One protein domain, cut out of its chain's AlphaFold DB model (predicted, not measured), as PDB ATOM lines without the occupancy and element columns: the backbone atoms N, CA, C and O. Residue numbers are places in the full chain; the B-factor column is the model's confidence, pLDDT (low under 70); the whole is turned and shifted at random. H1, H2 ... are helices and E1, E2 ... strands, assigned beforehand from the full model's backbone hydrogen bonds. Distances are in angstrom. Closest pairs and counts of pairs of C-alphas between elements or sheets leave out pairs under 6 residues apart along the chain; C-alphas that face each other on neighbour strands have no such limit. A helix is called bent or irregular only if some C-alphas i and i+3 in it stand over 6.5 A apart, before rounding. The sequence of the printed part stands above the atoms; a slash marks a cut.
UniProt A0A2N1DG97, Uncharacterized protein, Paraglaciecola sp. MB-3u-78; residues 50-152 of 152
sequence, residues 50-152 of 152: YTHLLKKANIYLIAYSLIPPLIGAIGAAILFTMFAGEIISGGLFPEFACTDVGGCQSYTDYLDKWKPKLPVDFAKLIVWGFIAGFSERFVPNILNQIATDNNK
ATOM      1  N   TYR A  50     261.709 272.821 266.613       53.91
ATOM      2  CA  TYR A  50     261.512 272.473 265.191       53.91
ATOM      3  C   TYR A  50     260.462 271.391 264.907       53.91
ATOM      4  O   TYR A  50     260.141 271.152 263.743       53.91
ATOM      5  N   THR A  51     259.854 270.772 265.923       52.81
ATOM      6  CA  THR A  51     258.853 269.701 265.730       52.81
ATOM      7  C   THR A  51     257.635 270.152 264.914       52.81
ATOM      8  O   THR A  51     257.050 269.352 264.185       52.81
ATOM      9  N   HIS A  52     257.291 271.444 264.959       49.25
ATOM     10  CA  HIS A  52     256.147 271.997 264.232       49.25
ATOM     11  C   HIS A  52     256.468 272.440 262.790       49.25
ATOM     12  O   HIS A  52     255.581 272.446 261.937       49.25
ATOM     13  N   LEU A  53     257.732 272.766 262.492       52.22
ATOM     14  CA  LEU A  53     258.192 273.123 261.141       52.22
ATOM     15  C   LEU A  53     258.533 271.874 260.317       52.22
ATOM     16  O   LEU A  53     258.201 271.811 259.135       52.22
ATOM     17  N   LEU A  54     259.091 270.837 260.950       53.28
ATOM     18  CA  LEU A  54     259.465 269.572 260.301       53.28
ATOM     19  C   LEU A  54     258.274 268.847 259.646       53.28
ATOM     20  O   LEU A  54     258.428 268.229 258.595       53.28
ATOM     21  N   LYS A  55     257.063 268.981 260.204       52.28
ATOM     22  CA  LYS A  55     255.854 268.314 259.688       52.28
ATOM     23  C   LYS A  55     255.371 268.871 258.338       52.28
ATOM     24  O   LYS A  55     254.832 268.115 257.536       52.28
ATOM     25  N   LYS A  56     255.585 270.168 258.070       49.69
ATOM     26  CA  LYS A  56     255.279 270.823 256.778       49.69
ATOM     27  C   LYS A  56     256.495 270.856 255.840       49.69
ATOM     28  O   LYS A  56     256.340 270.911 254.625       49.69
ATOM     29  N   ALA A  57     257.694 270.786 256.411       54.31
ATOM     30  CA  ALA A  57     258.956 270.801 255.689       54.31
ATOM     31  C   ALA A  57     259.318 269.451 255.044       54.31
ATOM     32  O   ALA A  57     260.192 269.428 254.193       54.31
ATOM     33  N   ASN A  58     258.648 268.343 255.381       59.22
ATOM     34  CA  ASN A  58     259.042 267.007 254.914       59.22
ATOM     35  C   ASN A  58     259.093 266.886 253.373       59.22
ATOM     36  O   ASN A  58     260.084 266.428 252.825       59.22
ATOM     37  N   ILE A  59     258.084 267.384 252.649       56.00
ATOM     38  CA  ILE A  59     258.067 267.319 251.172       56.00
ATOM     39  C   ILE A  59     258.972 268.393 250.549       56.00
ATOM     40  O   ILE A  59     259.699 268.110 249.601       56.00
ATOM     41  N   TYR A  60     258.982 269.607 251.104       60.41
ATOM     42  CA  TYR A  60     259.805 270.708 250.593       60.41
ATOM     43  C   TYR A  60     261.306 270.478 250.803       60.41
ATOM     44  O   TYR A  60     262.085 270.799 249.916       60.41
ATOM     45  N   LEU A  61     261.726 269.899 251.930       63.41
ATOM     46  CA  LEU A  61     263.131 269.587 252.209       63.41
ATOM     47  C   LEU A  61     263.628 268.415 251.368       63.41
ATOM     48  O   LEU A  61     264.741 268.483 250.857       63.41
ATOM     49  N   ILE A  62     262.806 267.377 251.174       62.00
ATOM     50  CA  ILE A  62     263.145 266.263 250.277       62.00
ATOM     51  C   ILE A  62     263.259 266.775 248.835       62.00
ATOM     52  O   ILE A  62     264.262 266.510 248.175       62.00
ATOM     53  N   ALA A  63     262.299 267.585 248.375       62.44
ATOM     54  CA  ALA A  63     262.355 268.206 247.053       62.44
ATOM     55  C   ALA A  63     263.603 269.093 246.891       62.44
ATOM     56  O   ALA A  63     264.328 268.964 245.909       62.44
ATOM     57  N   TYR A  64     263.921 269.932 247.883       66.88
ATOM     58  CA  TYR A  64     265.102 270.803 247.845       66.88
ATOM     59  C   TYR A  64     266.429 270.037 247.965       66.88
ATOM     60  O   TYR A  64     267.471 270.540 247.551       66.88
ATOM     61  N   SER A  65     266.414 268.820 248.516       73.06
ATOM     62  CA  SER A  65     267.596 267.962 248.628       73.06
ATOM     63  C   SER A  65     267.876 267.144 247.364       73.06
ATOM     64  O   SER A  65     269.002 266.679 247.198       73.06
ATOM     65  N   LEU A  66     266.888 266.982 246.480       75.56
ATOM     66  CA  LEU A  66     267.032 266.286 245.193       75.56
ATOM     67  C   LEU A  66     267.481 267.213 244.054       75.56
ATOM     68  O   LEU A  66     268.031 266.741 243.063       75.56
ATOM     69  N   ILE A  67     267.302 268.528 244.210       81.31
ATOM     70  CA  ILE A  67     267.735 269.530 243.225       81.31
ATOM     71  C   ILE A  67     269.269 269.527 243.014       81.31
ATOM     72  O   ILE A  67     269.681 269.485 241.856       81.31
ATOM     73  N   PRO A  68     270.127 269.503 244.060       84.00
ATOM     74  CA  PRO A  68     271.581 269.535 243.863       84.00
ATOM     75  C   PRO A  68     272.152 268.304 243.133       84.00
ATOM     76  O   PRO A  68     272.952 268.464 242.213       84.00
ATOM     77  N   PRO A  69     271.736 267.058 243.443       86.69
ATOM     78  CA  PRO A  69     272.119 265.890 242.647       86.69
ATOM     79  C   PRO A  69     271.802 266.035 241.155       86.69
ATOM     80  O   PRO A  69     272.646 265.713 240.323       86.69
ATOM     81  N   LEU A  70     270.618 266.557 240.813       87.38
ATOM     82  CA  LEU A  70     270.203 266.734 239.419       87.38
ATOM     83  C   LEU A  70     271.057 267.769 238.691       87.38
ATOM     84  O   LEU A  70     271.493 267.522 237.569       87.38
ATOM     85  N   ILE A  71     271.325 268.914 239.317       87.44
ATOM     86  CA  ILE A  71     272.130 269.951 238.667       87.44
ATOM     87  C   ILE A  71     273.597 269.514 238.586       87.44
ATOM     88  O   ILE A  71     274.234 269.727 237.556       87.44
ATOM     89  N   GLY A  72     274.111 268.819 239.605       89.12
ATOM     90  CA  GLY A  72     275.437 268.206 239.560       89.12
ATOM     91  C   GLY A  72     275.585 267.168 238.445       89.12
ATOM     92  O   GLY A  72     276.596 267.168 237.745       89.12
ATOM     93  N   ALA A  73     274.560 266.341 238.220       90.50
ATOM     94  CA  ALA A  73     274.520 265.394 237.107       90.50
ATOM     95  C   ALA A  73     274.539 266.104 235.742       90.50
ATOM     96  O   ALA A  73     275.335 265.747 234.875       90.50
ATOM     97  N   ILE A  74     273.702 267.132 235.561       90.50
ATOM     98  CA  ILE A  74     273.634 267.911 234.313       90.50
ATOM     99  C   ILE A  74     274.964 268.628 234.051       90.50
ATOM    100  O   ILE A  74     275.482 268.579 232.936       90.50
ATOM    101  N   GLY A  75     275.543 269.260 235.075       89.25
ATOM    102  CA  GLY A  75     276.825 269.957 234.967       89.25
ATOM    103  C   GLY A  75     277.965 269.017 234.579       89.25
ATOM    104  O   GLY A  75     278.760 269.345 233.700       89.25
ATOM    105  N   ALA A  76     278.010 267.825 235.172       92.12
ATOM    106  CA  ALA A  76     278.996 266.807 234.831       92.12
ATOM    107  C   ALA A  76     278.807 266.250 233.408       92.12
ATOM    108  O   ALA A  76     279.794 266.057 232.702       92.12
ATOM    109  N   ALA A  77     277.562 266.056 232.955       90.62
ATOM    110  CA  ALA A  77     277.271 265.622 231.587       90.62
ATOM    111  C   ALA A  77     277.704 266.662 230.538       90.62
ATOM    112  O   ALA A  77     278.301 266.305 229.526       90.62
ATOM    113  N   ILE A  78     277.459 267.952 230.793       91.19
ATOM    114  CA  ILE A  78     277.918 269.038 229.910       91.19
ATOM    115  C   ILE A  78     279.447 269.119 229.912       91.19
ATOM    116  O   ILE A  78     280.064 269.269 228.862       91.19
ATOM    117  N   LEU A  79     280.085 268.992 231.076       90.38
ATOM    118  CA  LEU A  79     281.543 269.010 231.147       90.38
ATOM    119  C   LEU A  79     282.161 267.831 230.377       90.38
ATOM    120  O   LEU A  79     283.162 268.003 229.683       90.38
ATOM    121  N   PHE A  80     281.544 266.649 230.460       89.69
ATOM    122  CA  PHE A  80     281.957 265.487 229.678       89.69
ATOM    123  C   PHE A  80     281.922 265.780 228.177       89.69
ATOM    124  O   PHE A  80     282.919 265.535 227.501       89.69
ATOM    125  N   THR A  81     280.832 266.357 227.654       88.19
ATOM    126  CA  THR A  81     280.746 266.687 226.221       88.19
ATOM    127  C   THR A  81     281.737 267.776 225.809       88.19
ATOM    128  O   THR A  81     282.249 267.729 224.692       88.19
ATOM    129  N   MET A  82     282.083 268.712 226.701       90.00
ATOM    130  CA  MET A  82     283.136 269.702 226.437       90.00
ATOM    131  C   MET A  82     284.517 269.062 226.261       90.00
ATOM    132  O   MET A  82     285.256 269.460 225.360       90.00
ATOM    133  N   PHE A  83     284.870 268.080 227.096       89.94
ATOM    134  CA  PHE A  83     286.138 267.366 226.942       89.94
ATOM    135  C   PHE A  83     286.117 266.387 225.771       89.94
ATOM    136  O   PHE A  83     287.091 266.308 225.029       89.94
ATOM    137  N   ALA A  84     285.004 265.680 225.574       87.06
ATOM    138  CA  ALA A  84     284.846 264.744 224.470       87.06
ATOM    139  C   ALA A  84     284.893 265.452 223.106       87.06
ATOM    140  O   ALA A  84     285.393 264.874 222.149       87.06
ATOM    141  N   GLY A  85     284.421 266.700 223.023       86.50
ATOM    142  CA  GLY A  85     284.548 267.551 221.838       86.50
ATOM    143  C   GLY A  85     285.895 268.271 221.705       86.50
ATOM    144  O   GLY A  85     286.003 269.155 220.861       86.50
ATOM    145  N   GLU A  86     286.879 267.964 222.560       85.75
ATOM    146  CA  GLU A  86     288.215 268.583 222.584       85.75
ATOM    147  C   GLU A  86     288.199 270.125 222.663       85.75
ATOM    148  O   GLU A  86     289.177 270.791 222.322       85.75
ATOM    149  N   ILE A  87     287.104 270.714 223.168       87.25
ATOM    150  CA  ILE A  87     286.957 272.173 223.317       87.25
ATOM    151  C   ILE A  87     288.021 272.713 224.281       87.25
ATOM    152  O   ILE A  87     288.496 273.840 224.144       87.25
ATOM    153  N   ILE A  88     288.392 271.896 225.268       84.50
ATOM    154  CA  ILE A  88     289.419 272.190 226.261       84.50
ATOM    155  C   ILE A  88     290.434 271.045 226.235       84.50
ATOM    156  O   ILE A  88     290.086 269.905 226.535       84.50
ATOM    157  N   SER A  89     291.690 271.355 225.907       82.00
ATOM    158  CA  SER A  89     292.787 270.388 225.805       82.00
ATOM    159  C   SER A  89     294.004 270.820 226.633       82.00
ATOM    160  O   SER A  89     294.228 272.004 226.890       82.00
ATOM    161  N   GLY A  90     294.779 269.847 227.124       84.75
ATOM    162  CA  GLY A  90     295.976 270.082 227.940       84.75
ATOM    163  C   GLY A  90     296.266 268.949 228.928       84.75
ATOM    164  O   GLY A  90     295.440 268.072 229.143       84.75
ATOM    165  N   GLY A  91     297.434 268.977 229.579       85.75
ATOM    166  CA  GLY A  91     297.910 267.849 230.400       85.75
ATOM    167  C   GLY A  91     297.051 267.509 231.630       85.75
ATOM    168  O   GLY A  91     297.040 266.360 232.072       85.75
ATOM    169  N   LEU A  92     296.305 268.482 232.167       85.69
ATOM    170  CA  LEU A  92     295.358 268.288 233.279       85.69
ATOM    171  C   LEU A  92     293.954 267.876 232.816       85.69
ATOM    172  O   LEU A  92     293.103 267.547 233.645       85.69
ATOM    173  N   PHE A  93     293.713 267.894 231.508       90.12
ATOM    174  CA  PHE A  93     292.454 267.501 230.901       90.12
ATOM    175  C   PHE A  93     292.562 266.068 230.361       90.12
ATOM    176  O   PHE A  93     293.669 265.580 230.092       90.12
ATOM    177  N   PRO A  94     291.440 265.344 230.312       87.88
ATOM    178  CA  PRO A  94     291.402 264.002 229.753       87.88
ATOM    179  C   PRO A  94     291.544 264.044 228.229       87.88
ATOM    180  O   PRO A  94     290.876 264.834 227.567       87.88
ATOM    181  N   GLU A  95     292.393 263.180 227.679       89.38
ATOM    182  CA  GLU A  95     292.468 262.951 226.234       89.38
ATOM    183  C   GLU A  95     291.498 261.844 225.812       89.38
ATOM    184  O   GLU A  95     291.407 260.799 226.465       89.38
ATOM    185  N   PHE A  96     290.804 262.053 224.694       87.00
ATOM    186  CA  PHE A  96     289.907 261.072 224.089       87.00
ATOM    187  C   PHE A  96     290.526 260.494 222.819       87.00
ATOM    188  O   PHE A  96     291.316 261.144 222.135       87.00
ATOM    189  N   ALA A  97     290.202 259.240 222.521       85.75
ATOM    190  CA  ALA A  97     290.611 258.599 221.283       85.75
ATOM    191  C   ALA A  97     289.539 257.620 220.804       85.75
ATOM    192  O   ALA A  97     288.882 256.939 221.594       85.75
ATOM    193  N   CYS A  98     289.399 257.519 219.484       84.81
ATOM    194  CA  CYS A  98     288.588 256.480 218.871       84.81
ATOM    195  C   CYS A  98     289.300 255.127 219.002       84.81
ATOM    196  O   CYS A  98     290.481 255.008 218.677       84.81
ATOM    197  N   THR A  99     288.578 254.104 219.458       77.56
ATOM    198  CA  THR A  99     289.138 252.746 219.619       77.56
ATOM    199  C   THR A  99     289.144 251.947 218.305       77.56
ATOM    200  O   THR A  99     289.746 250.878 218.234       77.56
ATOM    201  N   ASP A 100     288.496 252.452 217.250       77.25
ATOM    202  CA  ASP A 100     288.391 251.777 215.955       77.25
ATOM    203  C   ASP A 100     289.506 252.185 214.984       77.25
ATOM    204  O   ASP A 100     289.837 253.363 214.836       77.25
ATOM    205  N   VAL A 101     290.028 251.204 214.250       65.62
ATOM    206  CA  VAL A 101     291.017 251.391 213.176       65.62
ATOM    207  C   VAL A 101     290.414 252.071 211.941       65.62
ATOM    208  O   VAL A 101     291.151 252.673 211.164       65.62
ATOM    209  N   GLY A 102     289.086 252.014 211.771       68.44
ATOM    210  CA  GLY A 102     288.354 252.699 210.695       68.44
ATOM    211  C   GLY A 102     288.040 254.180 210.955       68.44
ATOM    212  O   GLY A 102     287.534 254.859 210.061       68.44
ATOM    213  N   GLY A 103     288.352 254.689 212.153       69.06
ATOM    214  CA  GLY A 103     287.977 256.031 212.605       69.06
ATOM    215  C   GLY A 103     286.519 256.136 213.078       69.06
ATOM    216  O   GLY A 103     285.673 255.310 212.754       69.06
ATOM    217  N   CYS A 104     286.226 257.176 213.860       77.19
ATOM    218  CA  CYS A 104     284.888 257.463 214.380       77.19
ATOM    219  C   CYS A 104     284.259 258.559 213.511       77.19
ATOM    220  O   CYS A 104     284.565 259.735 213.689       77.19
ATOM    221  N   GLN A 105     283.445 258.170 212.527       76.19
ATOM    222  CA  GLN A 105     282.818 259.108 211.579       76.19
ATOM    223  C   GLN A 105     281.312 259.276 211.828       76.19
ATOM    224  O   GLN A 105     280.725 260.275 211.413       76.19
ATOM    225  N   SER A 106     280.680 258.320 212.520       80.62
ATOM    226  CA  SER A 106     279.240 258.335 212.799       80.62
ATOM    227  C   SER A 106     278.942 258.732 214.246       80.62
ATOM    228  O   SER A 106     279.712 258.446 215.159       80.62
ATOM    229  N   TYR A 107     277.762 259.310 214.484       75.94
ATOM    230  CA  TYR A 107     277.286 259.626 215.839       75.94
ATOM    231  C   TYR A 107     277.142 258.379 216.731       75.94
ATOM    232  O   TYR A 107     277.348 258.442 217.937       75.94
ATOM    233  N   THR A 108     276.832 257.223 216.145       77.56
ATOM    234  CA  THR A 108     276.787 255.945 216.872       77.56
ATOM    235  C   THR A 108     278.178 255.494 217.315       77.56
ATOM    236  O   THR A 108     278.330 254.987 218.418       77.56
ATOM    237  N   ASP A 109     279.211 255.753 216.505       79.06
ATOM    238  CA  ASP A 109     280.600 255.465 216.884       79.06
ATOM    239  C   ASP A 109     281.070 256.386 218.017       79.06
ATOM    240  O   ASP A 109     281.895 255.983 218.832       79.06
ATOM    241  N   TYR A 110     280.527 257.604 218.101       76.19
ATOM    242  CA  TYR A 110     280.780 258.491 219.233       76.19
ATOM    243  C   TYR A 110     280.251 257.903 220.549       76.19
ATOM    244  O   TYR A 110     280.945 257.953 221.554       76.19
ATOM    245  N   LEU A 111     279.058 257.308 220.559       76.25
ATOM    246  CA  LEU A 111     278.492 256.755 221.794       76.25
ATOM    247  C   LEU A 111     279.189 255.467 222.247       76.25
ATOM    248  O   LEU A 111     279.387 255.287 223.441       76.25
ATOM    249  N   ASP A 112     279.590 254.610 221.307       76.25
ATOM    250  CA  ASP A 112     280.095 253.274 221.653       76.25
ATOM    251  C   ASP A 112     281.631 253.186 221.686       76.25
ATOM    252  O   ASP A 112     282.202 252.302 222.329       76.25
ATOM    253  N   LYS A 113     282.336 254.056 220.950       79.56
ATOM    254  CA  LYS A 113     283.780 253.897 220.681       79.56
ATOM    255  C   LYS A 113     284.628 255.104 221.069       79.56
ATOM    256  O   LYS A 113     285.861 254.981 221.070       79.56
ATOM    257  N   TRP A 114     284.008 256.245 221.379       83.50
ATOM    258  CA  TRP A 114     284.706 257.458 221.804       83.50
ATOM    259  C   TRP A 114     284.902 257.465 223.315       83.50
ATOM    260  O   TRP A 114     283.984 257.729 224.089       83.50
ATOM    261  N   LYS A 115     286.126 257.162 223.746       86.12
ATOM    262  CA  LYS A 115     286.444 257.021 225.167       86.12
ATOM    263  C   LYS A 115     287.820 257.586 225.512       86.12
ATOM    264  O   LYS A 115     288.612 257.876 224.610       86.12
ATOM    265  N   PRO A 116     288.108 257.785 226.807       87.88
ATOM    266  CA  PRO A 116     289.400 258.288 227.240       87.88
ATOM    267  C   PRO A 116     290.526 257.347 226.814       87.88
ATOM    268  O   PRO A 116     290.408 256.124 226.915       87.88
ATOM    269  N   LYS A 117     291.624 257.928 226.336       85.81
ATOM    270  CA  LYS A 117     292.727 257.199 225.701       85.81
ATOM    271  C   LYS A 117     293.506 256.333 226.688       85.81
ATOM    272  O   LYS A 117     293.912 255.220 226.349       85.81
ATOM    273  N   LEU A 118     293.749 256.844 227.895       85.94
ATOM    274  CA  LEU A 118     294.515 256.162 228.935       85.94
ATOM    275  C   LEU A 118     293.716 256.064 230.245       85.94
ATOM    276  O   LEU A 118     292.877 256.919 230.528       85.94
ATOM    277  N   PRO A 119     294.037 255.099 231.128       84.69
ATOM    278  CA  PRO A 119     293.424 255.011 232.460       84.69
ATOM    279  C   PRO A 119     293.576 256.289 233.302       84.69
ATOM    280  O   PRO A 119     292.717 256.613 234.118       84.69
ATOM    281  N   VAL A 120     294.656 257.049 233.089       87.62
ATOM    282  CA  VAL A 120     294.861 258.344 233.756       87.62
ATOM    283  C   VAL A 120     293.803 259.373 233.349       87.62
ATOM    284  O   VAL A 120     293.402 260.195 234.170       87.62
ATOM    285  N   ASP A 121     293.291 259.307 232.120       89.44
ATOM    286  CA  ASP A 121     292.281 260.240 231.621       89.44
ATOM    287  C   ASP A 121     290.903 259.956 232.231       89.44
ATOM    288  O   ASP A 121     290.168 260.892 232.545       89.44
ATOM    289  N   PHE A 122     290.597 258.692 232.548       87.62
ATOM    290  CA  PHE A 122     289.428 258.347 233.366       87.62
ATOM    291  C   PHE A 122     289.505 258.969 234.765       87.62
ATOM    292  O   PHE A 122     288.524 259.529 235.253       87.62
ATOM    293  N   ALA A 123     290.676 258.928 235.409       89.88
ATOM    294  CA  ALA A 123     290.854 259.551 236.719       89.88
ATOM    295  C   ALA A 123     290.664 261.076 236.651       89.88
ATOM    296  O   ALA A 123     289.954 261.644 237.485       89.88
ATOM    297  N   LYS A 124     291.231 261.736 235.630       91.62
ATOM    298  CA  LYS A 124     291.017 263.174 235.390       91.62
ATOM    299  C   LYS A 124     289.532 263.489 235.198       91.62
ATOM    300  O   LYS A 124     289.039 264.437 235.803       91.62
ATOM    301  N   LEU A 125     288.810 262.686 234.413       90.81
ATOM    302  CA  LEU A 125     287.370 262.847 234.187       90.81
ATOM    303  C   LEU A 125     286.547 262.749 235.467       90.81
ATOM    304  O   LEU A 125     285.656 263.565 235.675       90.81
ATOM    305  N   ILE A 126     286.855 261.787 236.337       91.44
ATOM    306  CA  ILE A 126     286.167 261.628 237.625       91.44
ATOM    307  C   ILE A 126     286.391 262.863 238.503       91.44
ATOM    308  O   ILE A 126     285.436 263.401 239.066       91.44
ATOM    309  N   VAL A 127     287.634 263.347 238.595       93.19
ATOM    310  CA  VAL A 127     287.956 264.555 239.371       93.19
ATOM    311  C   VAL A 127     287.211 265.766 238.815       93.19
ATOM    312  O   VAL A 127     286.585 266.508 239.570       93.19
ATOM    313  N   TRP A 128     287.223 265.949 237.498       92.25
ATOM    314  CA  TRP A 128     286.541 267.065 236.858       92.25
ATOM    315  C   TRP A 128     285.014 266.979 236.965       92.25
ATOM    316  O   TRP A 128     284.373 267.993 237.242       92.25
ATOM    317  N   GLY A 129     284.433 265.783 236.842       92.38
ATOM    318  CA  GLY A 129     283.011 265.539 237.085       92.38
ATOM    319  C   GLY A 129     282.610 265.925 238.506       92.38
ATOM    320  O   GLY A 129     281.657 266.681 238.697       92.38
ATOM    321  N   PHE A 130     283.397 265.506 239.501       93.25
ATOM    322  CA  PHE A 130     283.206 265.907 240.895       93.25
ATOM    323  C   PHE A 130     283.280 267.427 241.077       93.25
ATOM    324  O   PHE A 130     282.407 268.009 241.723       93.25
ATOM    325  N   ILE A 131     284.285 268.087 240.492       91.06
ATOM    326  CA  ILE A 131     284.453 269.544 240.589       91.06
ATOM    327  C   ILE A 131     283.265 270.279 239.957       91.06
ATOM    328  O   ILE A 131     282.762 271.232 240.558       91.06
ATOM    329  N   ALA A 132     282.784 269.842 238.790       90.62
ATOM    330  CA  ALA A 132     281.603 270.435 238.163       90.62
ATOM    331  C   ALA A 132     280.365 270.315 239.056       90.62
ATOM    332  O   ALA A 132     279.674 271.310 239.274       90.62
ATOM    333  N   GLY A 133     280.134 269.140 239.643       89.31
ATOM    334  CA  GLY A 133     279.039 268.940 240.589       89.31
ATOM    335  C   GLY A 133     279.169 269.788 241.856       89.31
ATOM    336  O   GLY A 133     278.202 270.396 242.315       89.31
ATOM    337  N   PHE A 134     280.377 269.888 242.407       87.06
ATOM    338  CA  PHE A 134     280.656 270.704 243.588       87.06
ATOM    339  C   PHE A 134     280.418 272.206 243.339       87.06
ATOM    340  O   PHE A 134     279.956 272.928 244.231       87.06
ATOM    341  N   SER A 135     280.689 272.667 242.114       84.56
ATOM    342  CA  SER A 135     280.695 274.085 241.736       84.56
ATOM    343  C   SER A 135     279.310 274.710 241.546       84.56
ATOM    344  O   SER A 135     279.222 275.938 241.545       84.56
ATOM    345  N   GLU A 136     278.237 273.913 241.463       75.94
ATOM    346  CA  GLU A 136     276.850 274.354 241.213       75.94
ATOM    347  C   GLU A 136     276.451 275.626 241.983       75.94
ATOM    348  O   GLU A 136     275.843 276.544 241.431       75.94
ATOM    349  N   ARG A 137     276.787 275.684 243.277       66.88
ATOM    350  CA  ARG A 137     276.464 276.828 244.142       66.88
ATOM    351  C   ARG A 137     277.655 277.425 244.876       66.88
ATOM    352  O   ARG A 137     277.479 278.387 245.619       66.88
ATOM    353  N   PHE A 138     278.863 276.913 244.644       62.03
ATOM    354  CA  PHE A 138     280.079 277.498 245.210       62.03
ATOM    355  C   PHE A 138     280.302 278.919 244.668       62.03
ATOM    356  O   PHE A 138     280.502 279.854 245.439       62.03
ATOM    357  N   VAL A 139     280.141 279.096 243.354       60.12
ATOM    358  CA  VAL A 139     280.308 280.387 242.668       60.12
ATOM    359  C   VAL A 139     279.301 281.449 243.146       60.12
ATOM    360  O   VAL A 139     279.741 282.497 243.622       60.12
ATOM    361  N   PRO A 140     277.970 281.223 243.105       60.84
ATOM    362  CA  PRO A 140     277.014 282.222 243.585       60.84
ATOM    363  C   PRO A 140     277.122 282.490 245.093       60.84
ATOM    364  O   PRO A 140     276.880 283.617 245.515       60.84
ATOM    365  N   ASN A 141     277.519 281.510 245.916       64.69
ATOM    366  CA  ASN A 141     277.714 281.740 247.352       64.69
ATOM    367  C   ASN A 141     278.891 282.684 247.637       64.69
ATOM    368  O   ASN A 141     278.740 283.584 248.461       64.69
ATOM    369  N   ILE A 142     280.023 282.527 246.941       68.38
ATOM    370  CA  ILE A 142     281.163 283.452 247.059       68.38
ATOM    371  C   ILE A 142     280.763 284.856 246.601       68.38
ATOM    372  O   ILE A 142     281.050 285.834 247.287       68.38
ATOM    373  N   LEU A 143     280.055 284.963 245.473       68.75
ATOM    374  CA  LEU A 143     279.586 286.251 244.959       68.75
ATOM    375  C   LEU A 143     278.643 286.951 245.947       68.75
ATOM    376  O   LEU A 143     278.822 288.135 246.221       68.75
ATOM    377  N   ASN A 144     277.687 286.224 246.532       72.62
ATOM    378  CA  ASN A 144     276.778 286.770 247.543       72.62
ATOM    379  C   ASN A 144     277.514 287.191 248.821       72.62
ATOM    380  O   ASN A 144     277.153 288.200 249.425       72.62
ATOM    381  N   GLN A 145     278.540 286.440 249.231       74.31
ATOM    382  CA  GLN A 145     279.359 286.782 250.393       74.31
ATOM    383  C   GLN A 145     280.116 288.093 250.161       74.31
ATOM    384  O   GLN A 145     279.967 289.023 250.946       74.31
ATOM    385  N   ILE A 146     280.834 288.208 249.041       77.19
ATOM    386  CA  ILE A 146     281.587 289.420 248.687       77.19
ATOM    387  C   ILE A 146     280.643 290.620 248.504       77.19
ATOM    388  O   ILE A 146     280.929 291.716 248.981       77.19
ATOM    389  N   ALA A 147     279.493 290.429 247.851       77.88
ATOM    390  CA  ALA A 147     278.500 291.489 247.680       77.88
ATOM    391  C   ALA A 147     277.903 291.967 249.017       77.88
ATOM    392  O   ALA A 147     277.566 293.142 249.154       77.88
ATOM    393  N   THR A 148     277.771 291.076 250.003       75.94
ATOM    394  CA  THR A 148     277.294 291.430 251.349       75.94
ATOM    395  C   THR A 148     278.386 292.124 252.163       75.94
ATOM    396  O   THR A 148     278.091 293.089 252.863       75.94
ATOM    397  N   ASP A 149     279.638 291.677 252.047       73.12
ATOM    398  CA  ASP A 149     280.784 292.285 252.733       73.12
ATOM    399  C   ASP A 149     281.082 293.701 252.214       73.12
ATOM    400  O   ASP A 149     281.427 294.570 253.004       73.12
ATOM    401  N   ASN A 150     280.847 293.973 250.926       66.69
ATOM    402  CA  ASN A 150     280.953 295.320 250.348       66.69
ATOM    403  C   ASN A 150     279.841 296.294 250.799       66.69
ATOM    404  O   ASN A 150     279.930 297.484 250.509       66.69
ATOM    405  N   ASN A 151     278.779 295.807 251.453       57.94
ATOM    406  CA  ASN A 151     277.676 296.626 251.977       57.94
ATOM    407  C   ASN A 151     277.793 296.889 253.497       57.94
ATOM    408  O   ASN A 151     276.811 297.297 254.125       57.94
ATOM    409  N   LYS A 152     278.965 296.644 254.095       48.47
ATOM    410  CA  LYS A 152     279.316 297.019 255.475       48.47
ATOM    411  C   LYS A 152     280.425 298.061 255.477       48.47
ATOM    412  O   LYS A 152     280.402 298.891 256.411       48.47
TER     413      LYS A 152
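AT A GLANCE: This is residues 50 to 152 of the 152 residues of an uncharacterized protein of Paraglaciecola sp. MB-3u-78 (UniProt A0A2N1DG97). The long helix H1 crosses H3 with its residues 69 to 80 to make an elongated body, with a small head of E1, H2 and E2 at the end where H1 ends and H3 begins. Two arms stick out away from that head: residues 50 to 67, nearly all in H1, and residues 138 to 152, which hold H4. The printed part has 103 residues, in the order H1, E1, H2, E2, H3, H4, and its class is mostly helix; E1 and E2 form an antiparallel sheet of two strands. It is extended, with a radius of gyration of the C-alphas of 19.9 A and spans of 65 by 37 by 22 A.

IN THESE COORDINATES: H1, residues 51 to 84, is 49.0 A long and begins at C-alpha 51 (258.853, 269.701, 265.730). It is irregular, with C-alphas 56 and 59 7.2 A apart, and has a kink of 60 degrees near residue 58. E1 is residues 96 to 98, H2 residues 107 to 113 and E2 residues 114 to 116. H3, residues 119 to 135, is 24.7 A long. H4, residues 138 to 149, is 16.6 A long and ends at C-alpha 149 (280.784, 292.285, 252.733).

HOW THE PARTS SIT: H1 touches H3 with residues 69 to 80 alone, opposite ways at a steep tilt of 41 degrees; the closest C-alphas, of Gly 72 and Gly 133, are 3.8 A apart. The closest C-alphas of E2 and H3, Pro 116 and Phe 122, are 6.1 A apart. Between antiparallel E1 and E2, N 97 and O 115 are within hydrogen-bond range at 3.0 A. H3 and H4 meet only through their link, and H2 is apart from H1, H3 and H4. Every O i to N i+4 pair is within range in H2, H3 and H4; in H1, 24 of 30 are.

THE WHOLE: The C-alphas of His 52 and Gly 102, the two farthest apart, are 65.4 A apart. The printed part has no cut, and the link from H1 to E1 is long, with 11 residues. Mean pLDDT of the printed part is 78.1, under 70 in residues 50 to 64, 101 to 103, 137 to 143 and 150 to 152.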